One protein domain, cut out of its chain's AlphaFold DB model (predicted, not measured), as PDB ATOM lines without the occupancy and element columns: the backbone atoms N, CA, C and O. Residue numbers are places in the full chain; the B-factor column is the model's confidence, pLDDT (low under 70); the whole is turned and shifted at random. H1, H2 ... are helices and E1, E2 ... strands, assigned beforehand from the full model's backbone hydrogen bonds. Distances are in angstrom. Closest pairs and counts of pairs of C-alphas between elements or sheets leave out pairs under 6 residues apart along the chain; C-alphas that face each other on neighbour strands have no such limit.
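What this domain is: This is residues 184 to 220 and 228 to 346 of the 360 residues of an uncharacterized protein of Rhizopus stolonifer (UniProt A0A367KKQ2). A long, twisted sheet, E1 to E4, and a long helix, H6, overlap in part: residues 311 to 323 of H6 pack on the sheet, and the rest of H6 extends past it as an arm, with E5 folding back near its far end. H5 packs beside edge strand E4, H1 and H4 come near H6, and residues 212 to 218, mostly H2, stick out free. The printed part has 156 residues with six named helices and five named strands, in the order H1 H2 H3 E1 E2 E3 E4 H4 H5 H6 E5; the class is mixed, and the sheet, in the order E1 E2 E3 E4, is antiparallel. It is loose, with a radius of gyration of the C-alphas of 18.8 A, and elongated, spanning 71 by 37 by 34 A.

How they stand to each other: H1, residues 184 to 195, is close to but not clearly touching H6, residues 311 to 339, with the closest C-alphas, of Met 190 and Leu 324, 7.3 A apart, at a steep tilt of 55 degrees, opposite ways. H2, residues 213 to 220, is apart from H1 and H6. H3, residues 232 to 236, only grazes the sheet. E1, residues 238 to 248, E2, residues 256 to 265, E3, residues 268 to 277, and E4, residues 282 to 289, form a meander, each strand the antiparallel neighbour of the one before. Within hydrogen-bond range are N 244 and O 260, 2.8 A, in the hairpin E1 and E2; N 259 and O 274, 2.8 A, in E2 and E3; and N 273 and O 287, 2.8 A, in E3 and E4. E1 bends by 65 degrees at residue 241, and E4 by 55 degrees at residue 285. H4, residues 292 to 297, is not on the sheet. H5, residues 299 to 307, has its closest C-alpha to E4 at Lys 306, 5.6 A from that of Leu 286. H5 and H6 are on one face of the sheet, two layers. They form a helical hairpin and touch through residues 311 to 314 of H6 alone, the closest C-alphas being those of Ile 305 and Gly 313, 6.3 A apart, at a shallow tilt of 16 degrees, opposite ways. H6 runs along the strands, at 11 degrees to E2 on the local plane. E5, residues 344 to 346, pairs with no named strand; its closest C-alpha to H6, of Ile 346, is 6.1 A from that of Asn 336. In the six helices every O i to N i+4 pair is within hydrogen-bond range.

Where its parts are: H1 begins at C-alpha 184, (48.046, -23.538, 3.483). The strands E1, E2, E3 and E4 measure 28.3, 28.5, 29.9 and 21.3 A, and H6 measures 42.3 A. E5 ends at C-alpha 346, (49.020, -32.726, -15.153).

The domain as a whole: The C-alphas farthest apart are those of Asp 250 and Met 343, 71.1 A. Residues 221 to 227 are not printed, and C-alphas 220 and 228 are 12.9 A apart across the cut. The link from H1 to H2 is long, 17 residues. The mean pLDDT of the printed part is 76.4; residues 184 to 220, 228 to 236 and 250 to 251 are under 70.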
ATOM      1  N   ASP A 184      48.482 -22.509   2.536       49.44
ATOM      2  CA  ASP A 184      48.046 -23.538   3.483       49.44
ATOM      3  C   ASP A 184      46.732 -23.127   4.155       49.44
ATOM      4  O   ASP A 184      45.804 -23.924   4.242       49.44
ATOM      5  N   THR A 185      46.594 -21.846   4.513       56.28
ATOM      6  CA  THR A 185      45.348 -21.291   5.064       56.28
ATOM      7  C   THR A 185      44.214 -21.303   4.038       56.28
ATOM      8  O   THR A 185      43.077 -21.589   4.391       56.28
ATOM      9  N   VAL A 186      44.503 -21.022   2.763       49.84
ATOM     10  CA  VAL A 186      43.504 -21.077   1.677       49.84
ATOM     11  C   VAL A 186      43.018 -22.513   1.449       49.84
ATOM     12  O   VAL A 186      41.818 -22.739   1.301       49.84
ATOM     13  N   TYR A 187      43.929 -23.491   1.460       52.31
ATOM     14  CA  TYR A 187      43.586 -24.907   1.325       52.31
ATOM     15  C   TYR A 187      42.798 -25.437   2.524       52.31
ATOM     16  O   TYR A 187      41.802 -26.131   2.333       52.31
ATOM     17  N   GLU A 188      43.208 -25.092   3.745       57.28
ATOM     18  CA  GLU A 188      42.495 -25.454   4.972       57.28
ATOM     19  C   GLU A 188      41.094 -24.827   4.996       57.28
ATOM     20  O   GLU A 188      40.116 -25.499   5.316       57.28
ATOM     21  N   TYR A 189      40.963 -23.578   4.543       57.88
ATOM     22  CA  TYR A 189      39.675 -22.895   4.407       57.88
ATOM     23  C   TYR A 189      38.768 -23.536   3.345       57.88
ATOM     24  O   TYR A 189      37.565 -23.677   3.563       57.88
ATOM     25  N   MET A 190      39.324 -23.982   2.213       56.62
ATOM     26  CA  MET A 190      38.568 -24.756   1.224       56.62
ATOM     27  C   MET A 190      38.111 -26.115   1.764       56.62
ATOM     28  O   MET A 190      36.990 -26.520   1.469       56.62
ATOM     29  N   LEU A 191      38.955 -26.800   2.543       58.41
ATOM     30  CA  LEU A 191      38.611 -28.062   3.202       58.41
ATOM     31  C   LEU A 191      37.484 -27.866   4.224       58.41
ATOM     32  O   LEU A 191      36.516 -28.615   4.217       58.41
ATOM     33  N   LEU A 192      37.552 -26.799   5.022       60.75
ATOM     34  CA  LEU A 192      36.492 -26.412   5.958       60.75
ATOM     35  C   LEU A 192      35.158 -26.137   5.250       60.75
ATOM     36  O   LEU A 192      34.109 -26.559   5.731       60.75
ATOM     37  N   LEU A 193      35.181 -25.460   4.097       56.59
ATOM     38  CA  LEU A 193      33.970 -25.222   3.306       56.59
ATOM     39  C   LEU A 193      33.403 -26.508   2.691       56.59
ATOM     40  O   LEU A 193      32.184 -26.632   2.603       56.59
ATOM     41  N   SER A 194      34.255 -27.456   2.287       51.75
ATOM     42  CA  SER A 194      33.796 -28.762   1.805       51.75
ATOM     43  C   SER A 194      33.278 -29.661   2.928       51.75
ATOM     44  O   SER A 194      32.286 -30.350   2.727       51.75
ATOM     45  N   ASP A 195      33.881 -29.620   4.116       51.75
ATOM     46  CA  ASP A 195      33.439 -30.410   5.273       51.75
ATOM     47  C   ASP A 195      32.111 -29.872   5.836       51.75
ATOM     48  O   ASP A 195      31.251 -30.630   6.285       51.75
ATOM     49  N   ALA A 196      31.866 -28.565   5.715       50.19
ATOM     50  CA  ALA A 196      30.576 -27.965   6.044       50.19
ATOM     51  C   ALA A 196      29.427 -28.375   5.096       50.19
ATOM     52  O   ALA A 196      28.250 -28.140   5.399       50.19
ATOM     53  N   ALA A 197      29.736 -29.024   3.967       49.69
ATOM     54  CA  ALA A 197      28.733 -29.714   3.162       49.69
ATOM     55  C   ALA A 197      28.132 -30.926   3.904       49.69
ATOM     56  O   ALA A 197      26.978 -31.281   3.654       49.69
ATOM     57  N   GLU A 198      28.884 -31.531   4.831       51.38
ATOM     58  CA  GLU A 198      28.493 -32.730   5.579       51.38
ATOM     59  C   GLU A 198      27.835 -32.407   6.938       51.38
ATOM     60  O   GLU A 198      26.892 -33.100   7.326       51.38
ATOM     61  N   GLU A 199      28.246 -31.330   7.629       55.56
ATOM     62  CA  GLU A 199      27.679 -30.900   8.927       55.56
ATOM     63  C   GLU A 199      27.374 -29.376   8.982       55.56
ATOM     64  O   GLU A 199      28.219 -28.583   9.412       55.56
ATOM     65  N   PRO A 200      26.157 -28.934   8.597       50.31
ATOM     66  CA  PRO A 200      25.819 -27.512   8.412       50.31
ATOM     67  C   PRO A 200      25.800 -26.676   9.707       50.31
ATOM     68  O   PRO A 200      26.062 -25.473   9.672       50.31
ATOM     69  N   ASP A 201      25.569 -27.298  10.867       52.41
ATOM     70  CA  ASP A 201      25.484 -26.599  12.162       52.41
ATOM     71  C   ASP A 201      26.824 -25.980  12.615       52.41
ATOM     72  O   ASP A 201      26.853 -25.111  13.491       52.41
ATOM     73  N   THR A 202      27.947 -26.391  12.018       51.34
ATOM     74  CA  THR A 202      29.292 -25.929  12.397       51.34
ATOM     75  C   THR A 202      29.630 -24.526  11.879       51.34
ATOM     76  O   THR A 202      30.415 -23.813  12.509       51.34
ATOM     77  N   LEU A 203      29.005 -24.073  10.783       48.44
ATOM     78  CA  LEU A 203      29.337 -22.791  10.150       48.44
ATOM     79  C   LEU A 203      28.722 -21.573  10.851       48.44
ATOM     80  O   LEU A 203      29.343 -20.510  10.870       48.44
ATOM     81  N   ILE A 204      27.550 -21.722  11.474       44.28
ATOM     82  CA  ILE A 204      26.815 -20.628  12.146       44.28
ATOM     83  C   ILE A 204      27.606 -20.058  13.329       44.28
ATOM     84  O   ILE A 204      27.513 -18.871  13.631       44.28
ATOM     85  N   GLY A 205      28.378 -20.914  14.006       41.44
ATOM     86  CA  GLY A 205      29.227 -20.534  15.137       41.44
ATOM     87  C   GLY A 205      30.672 -20.219  14.755       41.44
ATOM     88  O   GLY A 205      31.448 -19.804  15.615       41.44
ATOM     89  N   SER A 206      31.054 -20.433  13.496       44.28
ATOM     90  CA  SER A 206      32.399 -20.132  13.023       44.28
ATOM     91  C   SER A 206      32.470 -18.671  12.579       44.28
ATOM     92  O   SER A 206      31.578 -18.180  11.886       44.28
ATOM     93  N   SER A 207      33.558 -17.971  12.913       47.25
ATOM     94  CA  SER A 207      33.794 -16.580  12.487       47.25
ATOM     95  C   SER A 207      33.896 -16.396  10.959       47.25
ATOM     96  O   SER A 207      34.155 -15.300  10.469       47.25
ATOM     97  N   ILE A 208      33.651 -17.460  10.186       48.59
ATOM     98  CA  ILE A 208      33.686 -17.552   8.724       48.59
ATOM     99  C   ILE A 208      32.637 -16.646   8.070       48.59
ATOM    100  O   ILE A 208      32.891 -16.080   7.008       48.59
ATOM    101  N   LEU A 209      31.470 -16.478   8.700       46.75
ATOM    102  CA  LEU A 209      30.430 -15.552   8.245       46.75
ATOM    103  C   LEU A 209      30.437 -14.232   9.019       46.75
ATOM    104  O   LEU A 209      29.613 -13.363   8.726       46.75
ATOM    105  N   GLU A 210      31.332 -14.045   9.990       50.47
ATOM    106  CA  GLU A 210      31.433 -12.789  10.725       50.47
ATOM    107  C   GLU A 210      32.053 -11.697   9.846       50.47
ATOM    108  O   GLU A 210      32.881 -11.928   8.967       50.47
ATOM    109  N   VAL A 211      31.597 -10.461  10.044       47.88
ATOM    110  CA  VAL A 211      32.162  -9.307   9.341       47.88
ATOM    111  C   VAL A 211      33.613  -9.177   9.779       47.88
ATOM    112  O   VAL A 211      33.846  -8.938  10.960       47.88
ATOM    113  N   ASN A 212      34.569  -9.266   8.851       52.00
ATOM    114  CA  ASN A 212      35.963  -8.959   9.160       52.00
ATOM    115  C   ASN A 212      36.037  -7.558   9.803       52.00
ATOM    116  O   ASN A 212      35.757  -6.537   9.161       52.00
ATOM    117  N   GLU A 213      36.355  -7.519  11.099       52.72
ATOM    118  CA  GLU A 213      36.321  -6.292  11.891       52.72
ATOM    119  C   GLU A 213      37.356  -5.271  11.421       52.72
ATOM    120  O   GLU A 213      37.098  -4.074  11.527       52.72
ATOM    121  N   GLU A 214      38.482  -5.708  10.848       50.84
ATOM    122  CA  GLU A 214      39.470  -4.799  10.263       50.84
ATOM    123  C   GLU A 214      38.911  -4.095   9.030       50.84
ATOM    124  O   GLU A 214      39.119  -2.900   8.850       50.84
ATOM    125  N   LEU A 215      38.169  -4.813   8.185       48.62
ATOM    126  CA  LEU A 215      37.541  -4.246   6.991       48.62
ATOM    127  C   LEU A 215      36.410  -3.289   7.350       48.62
ATOM    128  O   LEU A 215      36.288  -2.213   6.762       48.62
ATOM    129  N   LYS A 216      35.647  -3.631   8.387       52.22
ATOM    130  CA  LYS A 216      34.667  -2.735   8.998       52.22
ATOM    131  C   LYS A 216      35.351  -1.473   9.537       52.22
ATOM    132  O   LYS A 216      34.938  -0.367   9.208       52.22
ATOM    133  N   GLN A 217      36.419  -1.616  10.320       50.88
ATOM    134  CA  GLN A 217      37.156  -0.491  10.905       50.88
ATOM    135  C   GLN A 217      37.801   0.398   9.837       50.88
ATOM    136  O   GLN A 217      37.653   1.613   9.914       50.88
ATOM    137  N   LYS A 218      38.415  -0.178   8.799       52.62
ATOM    138  CA  LYS A 218      38.965   0.573   7.658       52.62
ATOM    139  C   LYS A 218      37.883   1.357   6.913       52.62
ATOM    140  O   LYS A 218      38.111   2.509   6.564       52.62
ATOM    141  N   ALA A 219      36.689   0.789   6.734       48.38
ATOM    142  CA  ALA A 219      35.566   1.494   6.112       48.38
ATOM    143  C   ALA A 219      35.029   2.661   6.969       48.38
ATOM    144  O   ALA A 219      34.552   3.651   6.420       48.38
ATOM    145  N   PHE A 220      35.118   2.572   8.302       48.53
ATOM    146  CA  PHE A 220      34.606   3.598   9.223       48.53
ATOM    147  C   PHE A 220      35.638   4.653   9.660       48.53
ATOM    148  O   PHE A 220      35.240   5.716  10.130       48.53
ATOM    149  N   ILE A 228      36.412   7.582  -2.142       42.75
ATOM    150  CA  ILE A 228      35.535   7.092  -3.190       42.75
ATOM    151  C   ILE A 228      34.934   5.801  -2.651       42.75
ATOM    152  O   ILE A 228      35.697   4.930  -2.234       42.75
ATOM    153  N   VAL A 229      33.610   5.666  -2.615       42.34
ATOM    154  CA  VAL A 229      33.017   4.329  -2.643       42.34
ATOM    155  C   VAL A 229      33.604   3.697  -3.907       42.34
ATOM    156  O   VAL A 229      33.047   3.856  -4.994       42.34
ATOM    157  N   LEU A 230      34.821   3.142  -3.790       43.59
ATOM    158  CA  LEU A 230      35.515   2.345  -4.776       43.59
ATOM    159  C   LEU A 230      34.432   1.358  -5.109       43.59
ATOM    160  O   LEU A 230      33.782   0.830  -4.193       43.59
ATOM    161  N   ARG A 231      34.070   1.340  -6.392       49.28
ATOM    162  CA  ARG A 231      32.810   0.758  -6.843       49.28
ATOM    163  C   ARG A 231      32.688  -0.578  -6.129       49.28
ATOM    164  O   ARG A 231      33.688  -1.257  -5.993       49.28
ATOM    165  N   GLN A 232      31.518  -0.969  -5.635       49.31
ATOM    166  CA  GLN A 232      31.368  -2.247  -4.920       49.31
ATOM    167  C   GLN A 232      32.040  -3.433  -5.664       49.31
ATOM    168  O   GLN A 232      32.501  -4.386  -5.037       49.31
ATOM    169  N   THR A 233      32.166  -3.318  -6.992       54.38
ATOM    170  CA  THR A 233      32.979  -4.151  -7.887       54.38
ATOM    171  C   THR A 233      34.460  -4.268  -7.522       54.38
ATOM    172  O   THR A 233      35.027  -5.329  -7.692       54.38
ATOM    173  N   ASP A 234      35.099  -3.211  -7.049       52.88
ATOM    174  CA  ASP A 234      36.532  -3.125  -6.759       52.88
ATOM    175  C   ASP A 234      36.883  -3.873  -5.465       52.88
ATOM    176  O   ASP A 234      38.031  -4.243  -5.254       52.88
ATOM    177  N   TYR A 235      35.886  -4.106  -4.604       59.06
ATOM    178  CA  TYR A 235      36.067  -4.774  -3.319       59.06
ATOM    179  C   TYR A 235      35.460  -6.180  -3.271       59.06
ATOM    180  O   TYR A 235      36.048  -7.097  -2.711       59.06
ATOM    181  N   SER A 236      34.272  -6.363  -3.850       65.75
ATOM    182  CA  SER A 236      33.579  -7.658  -3.846       65.75
ATOM    183  C   SER A 236      33.673  -8.403  -5.174       65.75
ATOM    184  O   SER A 236      33.188  -9.523  -5.263       65.75
ATOM    185  N   SER A 237      34.201  -7.771  -6.230       73.56
ATOM    186  CA  SER A 237      34.139  -8.264  -7.616       73.56
ATOM    187  C   SER A 237      32.707  -8.462  -8.159       73.56
ATOM    188  O   SER A 237      32.531  -8.818  -9.327       73.56
ATOM    189  N   ILE A 238      31.666  -8.166  -7.363       82.00
ATOM    190  CA  ILE A 238      30.255  -8.322  -7.729       82.00
ATOM    191  C   ILE A 238      29.838  -7.171  -8.641       82.00
ATOM    192  O   ILE A 238      29.864  -6.001  -8.256       82.00
ATOM    193  N   LYS A 239      29.382  -7.513  -9.845       84.62
ATOM    194  CA  LYS A 239      28.820  -6.582 -10.829       84.62
ATOM    195  C   LYS A 239      27.327  -6.844 -10.977       84.62
ATOM    196  O   LYS A 239      26.936  -7.832 -11.588       84.62
ATOM    197  N   PHE A 240      26.481  -5.958 -10.459       85.88
ATOM    198  CA  PHE A 240      25.039  -6.036 -10.706       85.88
ATOM    199  C   PHE A 240      24.712  -5.607 -12.137       85.88
ATOM    200  O   PHE A 240      25.158  -4.558 -12.601       85.88
ATOM    201  N   THR A 241      23.924  -6.421 -12.832       87.12
ATOM    202  CA  THR A 241      23.485  -6.187 -14.215       87.12
ATOM    203  C   THR A 241      22.050  -5.683 -14.280       87.12
ATOM    204  O   THR A 241      21.721  -4.898 -15.166       87.12
ATOM    205  N   SER A 242      21.197  -6.093 -13.339       88.38
ATOM    206  CA  SER A 242      19.817  -5.625 -13.238       88.38
ATOM    207  C   SER A 242      19.338  -5.662 -11.792       88.38
ATOM    208  O   SER A 242      19.678  -6.560 -11.024       88.38
ATOM    209  N   ALA A 243      18.513  -4.681 -11.438       91.06
ATOM    210  CA  ALA A 243      17.775  -4.637 -10.189       91.06
ATOM    211  C   ALA A 243      16.323  -4.280 -10.512       91.06
ATOM    212  O   ALA A 243      16.045  -3.238 -11.108       91.06
ATOM    213  N   LYS A 244      15.398  -5.158 -10.135       90.75
ATOM    214  CA  LYS A 244      13.959  -4.958 -10.274       90.75
ATOM    215  C   LYS A 244      13.339  -4.911  -8.888       90.75
ATOM    216  O   LYS A 244      13.633  -5.741  -8.035       90.75
ATOM    217  N   ASN A 245      12.471  -3.933  -8.690       91.62
ATOM    218  CA  ASN A 245      11.745  -3.730  -7.452       91.62
ATOM    219  C   ASN A 245      10.282  -3.451  -7.814       91.62
ATOM    220  O   ASN A 245      10.009  -2.546  -8.605       91.62
ATOM    221  N   THR A 246       9.368  -4.277  -7.308       92.75
ATOM    222  CA  THR A 246       7.925  -4.155  -7.552       92.75
ATOM    223  C   THR A 246       7.203  -4.139  -6.215       92.75
ATOM    224  O   THR A 246       7.348  -5.075  -5.438       92.75
ATOM    225  N   LEU A 247       6.439  -3.081  -5.955       91.06
ATOM    226  CA  LEU A 247       5.653  -2.933  -4.734       91.06
ATOM    227  C   LEU A 247       4.219  -3.404  -4.985       91.06
ATOM    228  O   LEU A 247       3.559  -2.908  -5.903       91.06
ATOM    229  N   GLU A 248       3.764  -4.359  -4.185       91.56
ATOM    230  CA  GLU A 248       2.388  -4.835  -4.132       91.56
ATOM    231  C   GLU A 248       1.709  -4.248  -2.888       91.56
ATOM    232  O   GLU A 248       2.203  -4.378  -1.768       91.56
ATOM    233  N   PHE A 249       0.592  -3.555  -3.113       88.19
ATOM    234  CA  PHE A 249      -0.202  -2.923  -2.063       88.19
ATOM    235  C   PHE A 249      -1.399  -3.798  -1.696       88.19
ATOM    236  O   PHE A 249      -1.930  -4.511  -2.549       88.19
ATOM    237  N   ASP A 250      -1.896  -3.626  -0.470       68.44
ATOM    238  CA  ASP A 250      -3.179  -4.190  -0.006       68.44
ATOM    239  C   ASP A 250      -3.173  -5.723   0.180       68.44
ATOM    240  O   ASP A 250      -4.177  -6.426   0.032       68.44
ATOM    241  N   THR A 251      -2.010  -6.259   0.544       69.69
ATOM    242  CA  THR A 251      -1.820  -7.631   1.024       69.69
ATOM    243  C   THR A 251      -2.257  -7.762   2.488       69.69
ATOM    244  O   THR A 251      -2.142  -6.833   3.286       69.69
ATOM    245  N   LYS A 252      -2.768  -8.941   2.875       74.81
ATOM    246  CA  LYS A 252      -3.265  -9.204   4.246       74.81
ATOM    247  C   LYS A 252      -2.206  -8.994   5.335       74.81
ATOM    248  O   LYS A 252      -2.573  -8.729   6.475       74.81
ATOM    249  N   ASP A 253      -0.939  -9.093   4.951       70.06
ATOM    250  CA  ASP A 253       0.236  -8.991   5.815       70.06
ATOM    251  C   ASP A 253       0.928  -7.610   5.707       70.06
ATOM    252  O   ASP A 253       2.040  -7.425   6.192       70.06
ATOM    253  N   GLY A 254       0.255  -6.621   5.097       82.50
ATOM    254  CA  GLY A 254       0.800  -5.293   4.788       82.50
ATOM    255  C   GLY A 254       1.592  -5.268   3.481       82.50
ATOM    256  O   GLY A 254       1.801  -6.319   2.886       82.50
ATOM    257  N   ASP A 255       1.972  -4.080   3.005       89.69
ATOM    258  CA  ASP A 255       2.603  -3.894   1.688       89.69
ATOM    259  C   ASP A 255       3.870  -4.757   1.528       89.69
ATOM    260  O   ASP A 255       4.734  -4.795   2.412       89.69
ATOM    261  N   ILE A 256       3.984  -5.450   0.389       93.06
ATOM    262  CA  ILE A 256       5.099  -6.357   0.089       93.06
ATOM    263  C   ILE A 256       5.886  -5.826  -1.099       93.06
ATOM    264  O   ILE A 256       5.345  -5.512  -2.160       93.06
ATOM    265  N   ARG A 257       7.205  -5.770  -0.945       92.62
ATOM    266  CA  ARG A 257       8.129  -5.359  -1.993       92.62
ATOM    267  C   ARG A 257       8.897  -6.557  -2.534       92.62
ATOM    268  O   ARG A 257       9.808  -7.059  -1.881       92.62
ATOM    269  N   HIS A 258       8.597  -6.948  -3.766       94.38
ATOM    270  CA  HIS A 258       9.318  -7.987  -4.493       94.38
ATOM    271  C   HIS A 258      10.602  -7.423  -5.097       94.38
ATOM    272  O   HIS A 258      10.572  -6.552  -5.976       94.38
ATOM    273  N   CYS A 259      11.736  -7.942  -4.648       93.50
ATOM    274  CA  CYS A 259      13.062  -7.551  -5.095       93.50
ATOM    275  C   CYS A 259      13.689  -8.675  -5.920       93.50
ATOM    276  O   CYS A 259      13.658  -9.839  -5.536       93.50
ATOM    277  N   GLN A 260      14.297  -8.323  -7.049       94.25
ATOM    278  CA  GLN A 260      15.083  -9.239  -7.866       94.25
ATOM    279  C   GLN A 260      16.378  -8.555  -8.298       94.25
ATOM    280  O   GLN A 260      16.356  -7.488  -8.913       94.25
ATOM    281  N   LEU A 261      17.507  -9.177  -7.987       93.25
ATOM    282  CA  LEU A 261      18.851  -8.716  -8.300       93.25
ATOM    283  C   LEU A 261      19.518  -9.748  -9.200       93.25
ATOM    284  O   LEU A 261      19.548 -10.926  -8.870       93.25
ATOM    285  N   THR A 262      20.096  -9.315 -10.312       92.56
ATOM    286  CA  THR A 262      20.944 -10.172 -11.141       92.56
ATOM    287  C   THR A 262      22.297  -9.520 -11.324       92.56
ATOM    288  O   THR A 262      22.415  -8.292 -11.371       92.56
ATOM    289  N   GLY A 263      23.329 -10.337 -11.457       90.94
ATOM    290  CA  GLY A 263      24.681  -9.846 -11.633       90.94
ATOM    291  C   GLY A 263      25.637 -10.923 -12.096       90.94
ATOM    292  O   GLY A 263      25.231 -12.010 -12.496       90.94
ATOM    293  N   SER A 264      26.918 -10.590 -12.048       88.94
ATOM    294  CA  SER A 264      28.018 -11.504 -12.307       88.94
ATOM    295  C   SER A 264      29.157 -11.278 -11.321       88.94
ATOM    296  O   SER A 264      29.427 -10.135 -10.947       88.94
ATOM    297  N   LEU A 265      29.855 -12.347 -10.963       86.12
ATOM    298  CA  LEU A 265      31.047 -12.341 -10.124       86.12
ATOM    299  C   LEU A 265      32.078 -13.297 -10.745       86.12
ATOM    300  O   LEU A 265      31.735 -14.447 -11.002       86.12
ATOM    301  N   TYR A 266      33.301 -12.821 -11.018       80.19
ATOM    302  CA  TYR A 266      34.338 -13.582 -11.746       80.19
ATOM    303  C   TYR A 266      33.788 -14.278 -13.011       80.19
ATOM    304  O   TYR A 266      33.929 -15.481 -13.195       80.19
ATOM    305  N   ASP A 267      33.080 -13.511 -13.850       79.00
ATOM    306  CA  ASP A 267      32.417 -13.949 -15.094       79.00
ATOM    307  C   ASP A 267      31.293 -14.989 -14.947       79.00
ATOM    308  O   ASP A 267      30.699 -15.414 -15.940       79.00
ATOM    309  N   GLN A 268      30.902 -15.326 -13.718       82.56
ATOM    310  CA  GLN A 268      29.774 -16.207 -13.452       82.56
ATOM    311  C   GLN A 268      28.526 -15.423 -13.060       82.56
ATOM    312  O   GLN A 268      28.554 -14.603 -12.144       82.56
ATOM    313  N   ALA A 269      27.419 -15.683 -13.755       90.75
ATOM    314  CA  ALA A 269      26.145 -15.032 -13.488       90.75
ATOM    315  C   ALA A 269      25.482 -15.562 -12.205       90.75
ATOM    316  O   ALA A 269      25.599 -16.741 -11.874       90.75
ATOM    317  N   PHE A 270      24.749 -14.683 -11.523       93.56
ATOM    318  CA  PHE A 270      23.876 -15.028 -10.404       93.56
ATOM    319  C   PHE A 270      22.554 -14.253 -10.486       93.56
ATOM    320  O   PHE A 270      22.485 -13.155 -11.055       93.56
ATOM    321  N   SER A 271      21.513 -14.807  -9.868       95.25
ATOM    322  CA  SER A 271      20.228 -14.145  -9.638       95.25
ATOM    323  C   SER A 271      19.795 -14.356  -8.193       95.25
ATOM    324  O   SER A 271      19.969 -15.437  -7.652       95.25
ATOM    325  N   VAL A 272      19.211 -13.340  -7.569       96.06
ATOM    326  CA  VAL A 272      18.641 -13.390  -6.219       96.06
ATOM    327  C   VAL A 272      17.269 -12.742  -6.265       96.06
ATOM    328  O   VAL A 272      17.118 -11.663  -6.834       96.06
ATOM    329  N   SER A 273      16.276 -13.366  -5.655       96.50
ATOM    330  CA  SER A 273      14.952 -12.798  -5.433       96.50
ATOM    331  C   SER A 273      14.577 -12.900  -3.966       96.50
ATOM    332  O   SER A 273      14.903 -13.881  -3.312       96.50
ATOM    333  N   PHE A 274      13.919 -11.878  -3.442       96.25
ATOM    334  CA  PHE A 274      13.451 -11.853  -2.064       96.25
ATOM    335  C   PHE A 274      12.320 -10.845  -1.924       96.25
ATOM    336  O   PHE A 274      12.226  -9.884  -2.692       96.25
ATOM    337  N   ASP A 275      11.514 -11.034  -0.895       94.56
ATOM    338  CA  ASP A 275      10.431 -10.138  -0.538       94.56
ATOM    339  C   ASP A 275      10.826  -9.319   0.686       94.56
ATOM    340  O   ASP A 275      11.508  -9.808   1.588       94.56
ATOM    341  N   VAL A 276      10.398  -8.060   0.725       93.00
ATOM    342  CA  VAL A 276      10.483  -7.218   1.919       93.00
ATOM    343  C   VAL A 276       9.070  -6.907   2.383       93.00
ATOM    344  O   VAL A 276       8.298  -6.288   1.653       93.00
ATOM    345  N   ILE A 277       8.748  -7.337   3.599       90.75
ATOM    346  CA  ILE A 277       7.501  -7.009   4.291       90.75
ATOM    347  C   ILE A 277       7.686  -5.606   4.877       90.75
ATOM    348  O   ILE A 277       8.397  -5.440   5.867       90.75
ATOM    349  N   GLU A 278       7.110  -4.585   4.237       86.19
ATOM    350  CA  GLU A 278       7.385  -3.165   4.529       86.19
ATOM    351  C   GLU A 278       7.019  -2.721   5.955       86.19
ATOM    352  O   GLU A 278       7.799  -1.959   6.530       86.19
ATOM    353  N   PRO A 279       5.904  -3.177   6.571       85.62
ATOM    354  CA  PRO A 279       5.556  -2.757   7.929       85.62
ATOM    355  C   PRO A 279       6.639  -3.063   8.967       85.62
ATOM    356  O   PRO A 279       6.911  -2.236   9.836       85.62
ATOM    357  N   ASP A 280       7.275  -4.230   8.843       86.00
ATOM    358  CA  ASP A 280       8.272  -4.723   9.796       86.00
ATOM    359  C   ASP A 280       9.706  -4.657   9.242       86.00
ATOM    360  O   ASP A 280      10.662  -4.986   9.945       86.00
ATOM    361  N   MET A 281       9.868  -4.241   7.980       84.69
ATOM    362  CA  MET A 281      11.134  -4.244   7.239       84.69
ATOM    363  C   MET A 281      11.861  -5.598   7.293       84.69
ATOM    364  O   MET A 281      13.088  -5.664   7.392       84.69
ATOM    365  N   MET A 282      11.101  -6.693   7.227       88.12
ATOM    366  CA  MET A 282      11.632  -8.056   7.287       88.12
ATOM    367  C   MET A 282      11.813  -8.646   5.892       88.12
ATOM    368  O   MET A 282      10.945  -8.501   5.033       88.12
ATOM    369  N   ILE A 283      12.932  -9.342   5.686       91.19
ATOM    370  CA  ILE A 283      13.195 -10.099   4.459       91.19
ATOM    371  C   ILE A 283      12.533 -11.474   4.572       91.19
ATOM    372  O   ILE A 283      12.670 -12.150   5.590       91.19
ATOM    373  N   ALA A 284      11.845 -11.889   3.514       91.88
ATOM    374  CA  ALA A 284      11.204 -13.189   3.395       91.88
ATOM    375  C   ALA A 284      11.376 -13.758   1.981       91.88
ATOM    376  O   ALA A 284      11.793 -13.051   1.062       91.88
ATOM    377  N   ASN A 285      11.027 -15.036   1.809       92.88
ATOM    378  CA  ASN A 285      11.014 -15.733   0.519       92.88
ATOM    379  C   ASN A 285      12.313 -15.554  -0.281       92.88
ATOM    380  O   ASN A 285      12.278 -15.345  -1.496       92.88
ATOM    381  N   LEU A 286      13.462 -15.607   0.401       95.69
ATOM    382  CA  LEU A 286      14.752 -15.555  -0.270       95.69
ATOM    383  C   LEU A 286      14.878 -16.759  -1.210       95.69
ATOM    384  O   LEU A 286      14.644 -17.904  -0.830       95.69
ATOM    385  N   ASP A 287      15.269 -16.493  -2.445       96.00
ATOM    386  CA  ASP A 287      15.621 -17.494  -3.435       96.00
ATOM    387  C   ASP A 287      16.775 -16.974  -4.286       96.00
ATOM    388  O   ASP A 287      16.967 -15.766  -4.439       96.00
ATOM    389  N   PHE A 288      17.573 -17.876  -4.831       94.69
ATOM    390  CA  PHE A 288      18.709 -17.504  -5.655       94.69
ATOM    391  C   PHE A 288      19.069 -18.616  -6.631       94.69
ATOM    392  O   PHE A 288      18.842 -19.798  -6.391       94.69
ATOM    393  N   ASP A 289      19.667 -18.200  -7.738       93.94
ATOM    394  CA  ASP A 289      20.193 -19.053  -8.786       93.94
ATOM    395  C   ASP A 289      21.684 -18.749  -8.952       93.94
ATOM    396  O   ASP A 289      22.092 -17.610  -9.210       93.94
ATOM    397  N   VAL A 290      22.492 -19.783  -8.743       91.69
ATOM    398  CA  VAL A 290      23.955 -19.782  -8.839       91.69
ATOM    399  C   VAL A 290      24.382 -20.990  -9.660       91.69
ATOM    400  O   VAL A 290      23.628 -21.954  -9.775       91.69
ATOM    401  N   GLY A 291      25.585 -20.968 -10.239       87.62
ATOM    402  CA  GLY A 291      26.004 -22.079 -11.096       87.62
ATOM    403  C   GLY A 291      26.100 -23.415 -10.363       87.62
ATOM    404  O   GLY A 291      26.323 -23.482  -9.152       87.62
ATOM    405  N   PHE A 292      25.926 -24.478 -11.142       86.38
ATOM    406  CA  PHE A 292      25.750 -25.846 -10.672       86.38
ATOM    407  C   PHE A 292      26.886 -26.334  -9.765       86.38
ATOM    408  O   PHE A 292      26.633 -27.009  -8.775       86.38
ATOM    409  N   GLU A 293      28.127 -25.950 -10.051       83.56
ATOM    410  CA  GLU A 293      29.302 -26.338  -9.269       83.56
ATOM    411  C   GLU A 293      29.220 -25.810  -7.834       83.56
ATOM    412  O   GLU A 293      29.468 -26.545  -6.884       83.56
ATOM    413  N   MET A 294      28.775 -24.561  -7.663       86.94
ATOM    414  CA  MET A 294      28.573 -23.976  -6.338       86.94
ATOM    415  C   MET A 294      27.408 -24.656  -5.606       86.94
ATOM    416  O   MET A 294      27.487 -24.882  -4.402       86.94
ATOM    417  N   GLN A 295      26.341 -25.017  -6.327       87.44
ATOM    418  CA  GLN A 295      25.220 -25.757  -5.738       87.44
ATOM    419  C   GLN A 295      25.640 -27.147  -5.245       87.44
ATOM    420  O   GLN A 295      25.104 -27.619  -4.247       87.44
ATOM    421  N   LEU A 296      26.586 -27.799  -5.928       85.75
ATOM    422  CA  LEU A 296      27.135 -29.082  -5.497       85.75
ATOM    423  C   LEU A 296      28.077 -28.937  -4.302       85.75
ATOM    424  O   LEU A 296      27.959 -29.706  -3.353       85.75
ATOM    425  N   ASP A 297      28.990 -27.968  -4.351       82.06
ATOM    426  CA  ASP A 297      30.055 -27.839  -3.354       82.06
ATOM    427  C   ASP A 297      29.544 -27.282  -2.016       82.06
ATOM    428  O   ASP A 297      29.973 -27.735  -0.960       82.06
ATOM    429  N   VAL A 298      28.635 -26.299  -2.046       85.38
ATOM    430  CA  VAL A 298      28.150 -25.581  -0.846       85.38
ATOM    431  C   VAL A 298      26.621 -25.581  -0.734       85.38
ATOM    432  O   VAL A 298      26.018 -24.683  -0.142       85.38
ATOM    433  N   GLY A 299      25.971 -26.596  -1.309       87.38
ATOM    434  CA  GLY A 299      24.511 -26.708  -1.367       87.38
ATOM    435  C   GLY A 299      23.814 -26.698  -0.005       87.38
ATOM    436  O   GLY A 299      22.759 -26.079   0.127       87.38
ATOM    437  N   SER A 300      24.405 -27.325   1.020       87.94
ATOM    438  CA  SER A 300      23.859 -27.332   2.389       87.94
ATOM    439  C   SER A 300      23.806 -25.922   2.988       87.94
ATOM    440  O   SER A 300      22.773 -25.503   3.507       87.94
ATOM    441  N   VAL A 301      24.891 -25.159   2.841       86.88
ATOM    442  CA  VAL A 301      25.023 -23.782   3.338       86.88
ATOM    443  C   VAL A 301      24.069 -22.853   2.600       86.88
ATOM    444  O   VAL A 301      23.419 -22.004   3.206       86.88
ATOM    445  N   LEU A 302      23.936 -23.034   1.283       89.44
ATOM    446  CA  LEU A 302      22.954 -22.310   0.480       89.44
ATOM    447  C   LEU A 302      21.529 -22.594   0.972       89.44
ATOM    448  O   LEU A 302      20.770 -21.658   1.225       89.44
ATOM    449  N   GLN A 303      21.174 -23.863   1.168       90.31
ATOM    450  CA  GLN A 303      19.854 -24.240   1.673       90.31
ATOM    451  C   GLN A 303      19.563 -23.585   3.030       90.31
ATOM    452  O   GLN A 303      18.483 -23.032   3.233       90.31
ATOM    453  N   GLN A 304      20.547 -23.557   3.920       88.75
ATOM    454  CA  GLN A 304      20.413 -22.913   5.215       88.75
ATOM    455  C   GLN A 304      20.240 -21.387   5.111       88.75
ATOM    456  O   GLN A 304      19.342 -20.816   5.727       88.75
ATOM    457  N   ILE A 305      21.050 -20.714   4.287       90.62
ATOM    458  CA  ILE A 305      20.917 -19.273   4.019       90.62
ATOM    459  C   ILE A 305      19.506 -18.940   3.519       90.62
ATOM    460  O   ILE A 305      18.941 -17.904   3.888       90.62
ATOM    461  N   LYS A 306      18.940 -19.821   2.688       92.81
ATOM    462  CA  LYS A 306      17.577 -19.709   2.171       92.81
ATOM    463  C   LYS A 306      16.537 -19.813   3.290       92.81
ATOM    464  O   LYS A 306      15.636 -18.982   3.356       92.81
ATOM    465  N   GLU A 307      16.683 -20.782   4.190       90.94
ATOM    466  CA  GLU A 307      15.791 -20.984   5.343       90.94
ATOM    467  C   GLU A 307      15.839 -19.817   6.342       90.94
ATOM    468  O   GLU A 307      14.804 -19.403   6.867       90.94
ATOM    469  N   GLU A 308      17.017 -19.230   6.551       91.75
ATOM    470  CA  GLU A 308      17.220 -18.073   7.432       91.75
ATOM    471  C   GLU A 308      16.860 -16.725   6.782       91.75
ATOM    472  O   GLU A 308      16.893 -15.691   7.451       91.75
ATOM    473  N   ASN A 309      16.526 -16.701   5.484       90.56
ATOM    474  CA  ASN A 309      16.360 -15.478   4.685       90.56
ATOM    475  C   ASN A 309      17.567 -14.518   4.786       90.56
ATOM    476  O   ASN A 309      17.436 -13.291   4.760       90.56
ATOM    477  N   ASN A 310      18.774 -15.077   4.885       89.88
ATOM    478  CA  ASN A 310      19.995 -14.328   5.157       89.88
ATOM    479  C   ASN A 310      20.678 -13.846   3.864       89.88
ATOM    480  O   ASN A 310      21.707 -14.369   3.433       89.88
ATOM    481  N   ILE A 311      20.132 -12.794   3.248       89.19
ATOM    482  CA  ILE A 311      20.674 -12.236   1.993       89.19
ATOM    483  C   ILE A 311      22.150 -11.817   2.101       89.19
ATOM    484  O   ILE A 311      22.912 -11.901   1.138       89.19
ATOM    485  N   MET A 312      22.576 -11.371   3.283       87.19
ATOM    486  CA  MET A 312      23.960 -10.977   3.524       87.19
ATOM    487  C   MET A 312      24.883 -12.200   3.526       87.19
ATOM    488  O   MET A 312      25.954 -12.159   2.922       87.19
ATOM    489  N   GLY A 313      24.449 -13.291   4.163       85.81
ATOM    490  CA  GLY A 313      25.127 -14.585   4.134       85.81
ATOM    491  C   GLY A 313      25.311 -15.094   2.706       85.81
ATOM    492  O   GLY A 313      26.418 -15.492   2.351       85.81
ATOM    493  N   PHE A 314      24.282 -14.962   1.858       91.44
ATOM    494  CA  PHE A 314      24.375 -15.312   0.436       91.44
ATOM    495  C   PHE A 314      25.513 -14.565  -0.272       91.44
ATOM    496  O   PHE A 314      26.387 -15.194  -0.866       91.44
ATOM    497  N   PHE A 315      25.538 -13.229  -0.199       88.06
ATOM    498  CA  PHE A 315      26.555 -12.448  -0.910       88.06
ATOM    499  C   PHE A 315      27.970 -12.688  -0.376       88.06
ATOM    500  O   PHE A 315      28.917 -12.671  -1.161       88.06
ATOM    501  N   ARG A 316      28.125 -12.941   0.930       85.62
ATOM    502  CA  ARG A 316      29.421 -13.317   1.516       85.62
ATOM    503  C   ARG A 316      29.892 -14.665   1.003       85.62
ATOM    504  O   ARG A 316      31.013 -14.753   0.514       85.62
ATOM    505  N   LEU A 317      29.034 -15.681   1.071       87.44
ATOM    506  CA  LEU A 317      29.356 -17.012   0.569       87.44
ATOM    507  C   LEU A 317      29.718 -16.956  -0.917       87.44
ATOM    508  O   LEU A 317      30.726 -17.523  -1.321       87.44
ATOM    509  N   LEU A 318      28.939 -16.222  -1.715       89.00
ATOM    510  CA  LEU A 318      29.186 -16.043  -3.142       89.00
ATOM    511  C   LEU A 318      30.552 -15.388  -3.410       89.00
ATOM    512  O   LEU A 318      31.318 -15.902  -4.224       89.00
ATOM    513  N   ALA A 319      30.868 -14.293  -2.709       85.38
ATOM    514  CA  ALA A 319      32.150 -13.599  -2.824       85.38
ATOM    515  C   ALA A 319      33.330 -14.506  -2.452       85.38
ATOM    516  O   ALA A 319      34.265 -14.659  -3.237       85.38
ATOM    517  N   HIS A 320      33.262 -15.150  -1.285       83.19
ATOM    518  CA  HIS A 320      34.337 -16.000  -0.782       83.19
ATOM    519  C   HIS A 320      34.536 -17.254  -1.625       83.19
ATOM    520  O   HIS A 320      35.662 -17.550  -2.014       83.19
ATOM    521  N   TYR A 321      33.459 -17.970  -1.959       86.31
ATOM    522  CA  TYR A 321      33.550 -19.180  -2.770       86.31
ATOM    523  C   TYR A 321      34.194 -18.884  -4.129       86.31
ATOM    524  O   TYR A 321      35.076 -19.618  -4.572       86.31
ATOM    525  N   LYS A 322      33.800 -17.784  -4.782       85.38
ATOM    526  CA  LYS A 322      34.351 -17.430  -6.093       85.38
ATOM    527  C   LYS A 322      35.788 -16.930  -6.031       85.38
ATOM    528  O   LYS A 322      36.555 -17.244  -6.934       85.38
ATOM    529  N   GLU A 323      36.164 -16.215  -4.975       83.06
ATOM    530  CA  GLU A 323      37.561 -15.840  -4.752       83.06
ATOM    531  C   GLU A 323      38.452 -17.082  -4.612       83.06
ATOM    532  O   GLU A 323      39.476 -17.188  -5.282       83.06
ATOM    533  N   LEU A 324      38.039 -18.065  -3.806       83.00
ATOM    534  CA  LEU A 324      38.790 -19.315  -3.653       83.00
ATOM    535  C   LEU A 324      38.859 -20.115  -4.950       83.00
ATOM    536  O   LEU A 324      39.910 -20.647  -5.291       83.00
ATOM    537  N   ASP A 325      37.747 -20.198  -5.678       84.06
ATOM    538  CA  ASP A 325      37.679 -20.875  -6.970       84.06
ATOM    539  C   ASP A 325      38.649 -20.234  -7.976       84.06
ATOM    540  O   ASP A 325      39.411 -20.933  -8.643       84.06
ATOM    541  N   HIS A 326      38.708 -18.900  -8.008       83.06
ATOM    542  CA  HIS A 326      39.666 -18.163  -8.826       83.06
ATOM    543  C   HIS A 326      41.118 -18.416  -8.391       83.06
ATOM    544  O   HIS A 326      41.970 -18.740  -9.221       83.06
ATOM    545  N   GLN A 327      41.413 -18.345  -7.091       81.69
ATOM    546  CA  GLN A 327      42.750 -18.631  -6.560       81.69
ATOM    547  C   GLN A 327      43.197 -20.064  -6.870       81.69
ATOM    548  O   GLN A 327      44.347 -20.292  -7.250       81.69
ATOM    549  N   ARG A 328      42.284 -21.031  -6.770       83.12
ATOM    550  CA  ARG A 328      42.521 -22.430  -7.125       83.12
ATOM    551  C   ARG A 328      42.866 -22.588  -8.602       83.12
ATOM    552  O   ARG A 328      43.839 -23.271  -8.918       83.12
ATOM    553  N   GLN A 329      42.135 -21.925  -9.496       83.38
ATOM    554  CA  GLN A 329      42.451 -21.918 -10.928       83.38
ATOM    555  C   GLN A 329      43.855 -21.359 -11.190       83.38
ATOM    556  O   GLN A 329      44.637 -21.994 -11.894       83.38
ATOM    557  N   LEU A 330      44.230 -20.248 -10.547       84.00
ATOM    558  CA  LEU A 330      45.579 -19.681 -10.665       84.00
ATOM    559  C   LEU A 330      46.672 -20.643 -10.171       84.00
ATOM    560  O   LEU A 330      47.757 -20.717 -10.756       84.00
ATOM    561  N   VAL A 331      46.410 -21.395  -9.097       83.00
ATOM    562  CA  VAL A 331      47.326 -22.440  -8.611       83.00
ATOM    563  C   VAL A 331      47.449 -23.562  -9.635       83.00
ATOM    564  O   VAL A 331      48.565 -23.995  -9.924       83.00
ATOM    565  N   PHE A 332      46.337 -24.010 -10.215       85.19
ATOM    566  CA  PHE A 332      46.334 -25.073 -11.219       85.19
ATOM    567  C   PHE A 332      47.091 -24.646 -12.478       85.19
ATOM    568  O   PHE A 332      47.927 -25.398 -12.971       85.19
ATOM    569  N   GLU A 333      46.890 -23.415 -12.947       85.88
ATOM    570  CA  GLU A 333      47.649 -22.835 -14.057       85.88
ATOM    571  C   GLU A 333      49.147 -22.751 -13.749       85.88
ATOM    572  O   GLU A 333      49.981 -23.101 -14.588       85.88
ATOM    573  N   ARG A 334      49.514 -22.328 -12.532       85.00
ATOM    574  CA  ARG A 334      50.920 -22.250 -12.116       85.00
ATOM    575  C   ARG A 334      51.566 -23.631 -12.045       85.00
ATOM    576  O   ARG A 334      52.713 -23.766 -12.463       85.00
ATOM    577  N   LEU A 335      50.859 -24.634 -11.528       82.12
ATOM    578  CA  LEU A 335      51.338 -26.015 -11.487       82.12
ATOM    579  C   LEU A 335      51.492 -26.571 -12.903       82.12
ATOM    580  O   LEU A 335      52.571 -27.055 -13.232       82.12
ATOM    581  N   ASN A 336      50.488 -26.403 -13.765       83.81
ATOM    582  CA  ASN A 336      50.567 -26.791 -15.175       83.81
ATOM    583  C   ASN A 336      51.798 -26.189 -15.851       83.81
ATOM    584  O   ASN A 336      52.580 -26.913 -16.456       83.81
ATOM    585  N   LYS A 337      52.029 -24.886 -15.668       85.69
ATOM    586  CA  LYS A 337      53.201 -24.200 -16.215       85.69
ATOM    587  C   LYS A 337      54.521 -24.688 -15.611       85.69
ATOM    588  O   LYS A 337      55.535 -24.734 -16.296       85.69
ATOM    589  N   HIS A 338      54.544 -25.030 -14.322       84.38
ATOM    590  CA  HIS A 338      55.762 -25.503 -13.665       84.38
ATOM    591  C   HIS A 338      56.214 -26.870 -14.195       84.38
ATOM    592  O   HIS A 338      57.416 -27.109 -14.316       84.38
ATOM    593  N   PHE A 339      55.257 -27.740 -14.514       82.38
ATOM    594  CA  PHE A 339      55.511 -29.097 -14.991       82.38
ATOM    595  C   PHE A 339      55.415 -29.240 -16.519       82.38
ATOM    596  O   PHE A 339      55.646 -30.337 -17.020       82.38
ATOM    597  N   GLU A 340      55.167 -28.151 -17.256       81.62
ATOM    598  CA  GLU A 340      55.034 -28.124 -18.725       81.62
ATOM    599  C   GLU A 340      56.257 -28.720 -19.449       81.62
ATOM    600  O   GLU A 340      56.107 -29.448 -20.425       81.62
ATOM    601  N   ASP A 341      57.461 -28.489 -18.912       79.81
ATOM    602  CA  ASP A 341      58.732 -29.015 -19.445       79.81
ATOM    603  C   ASP A 341      59.213 -30.302 -18.739       79.81
ATOM    604  O   ASP A 341      60.349 -30.752 -18.926       79.81
ATOM    605  N   SER A 342      58.383 -30.895 -17.880       80.31
ATOM    606  CA  SER A 342      58.736 -32.073 -17.080       80.31
ATOM    607  C   SER A 342      58.185 -33.376 -17.679       80.31
ATOM    608  O   SER A 342      57.361 -33.368 -18.584       80.31
ATOM    609  N   MET A 343      58.616 -34.532 -17.156       77.56
ATOM    610  CA  MET A 343      58.019 -35.835 -17.511       77.56
ATOM    611  C   MET A 343      56.690 -36.117 -16.788       77.56
ATOM    612  O   MET A 343      56.163 -37.226 -16.885       77.56
ATOM    613  N   ILE A 344      56.174 -35.143 -16.036       79.44
ATOM    614  CA  ILE A 344      54.927 -35.243 -15.285       79.44
ATOM    615  C   ILE A 344      53.862 -34.461 -16.050       79.44
ATOM    616  O   ILE A 344      53.903 -33.236 -16.118       79.44
ATOM    617  N   ASN A 345      52.891 -35.180 -16.602       78.50
ATOM    618  CA  ASN A 345      51.671 -34.610 -17.146       78.50
ATOM    619  C   ASN A 345      50.715 -34.276 -16.004       78.50
ATOM    620  O   ASN A 345      50.529 -35.070 -15.083       78.50
ATOM    621  N   ILE A 346      50.074 -33.116 -16.083       79.75
ATOM    622  CA  ILE A 346      49.020 -32.726 -15.153       79.75
ATOM    623  C   ILE A 346      47.705 -32.696 -15.920       79.75
ATOM    624  O   ILE A 346      47.560 -31.957 -16.891       79.75
TER     625      ILE A 346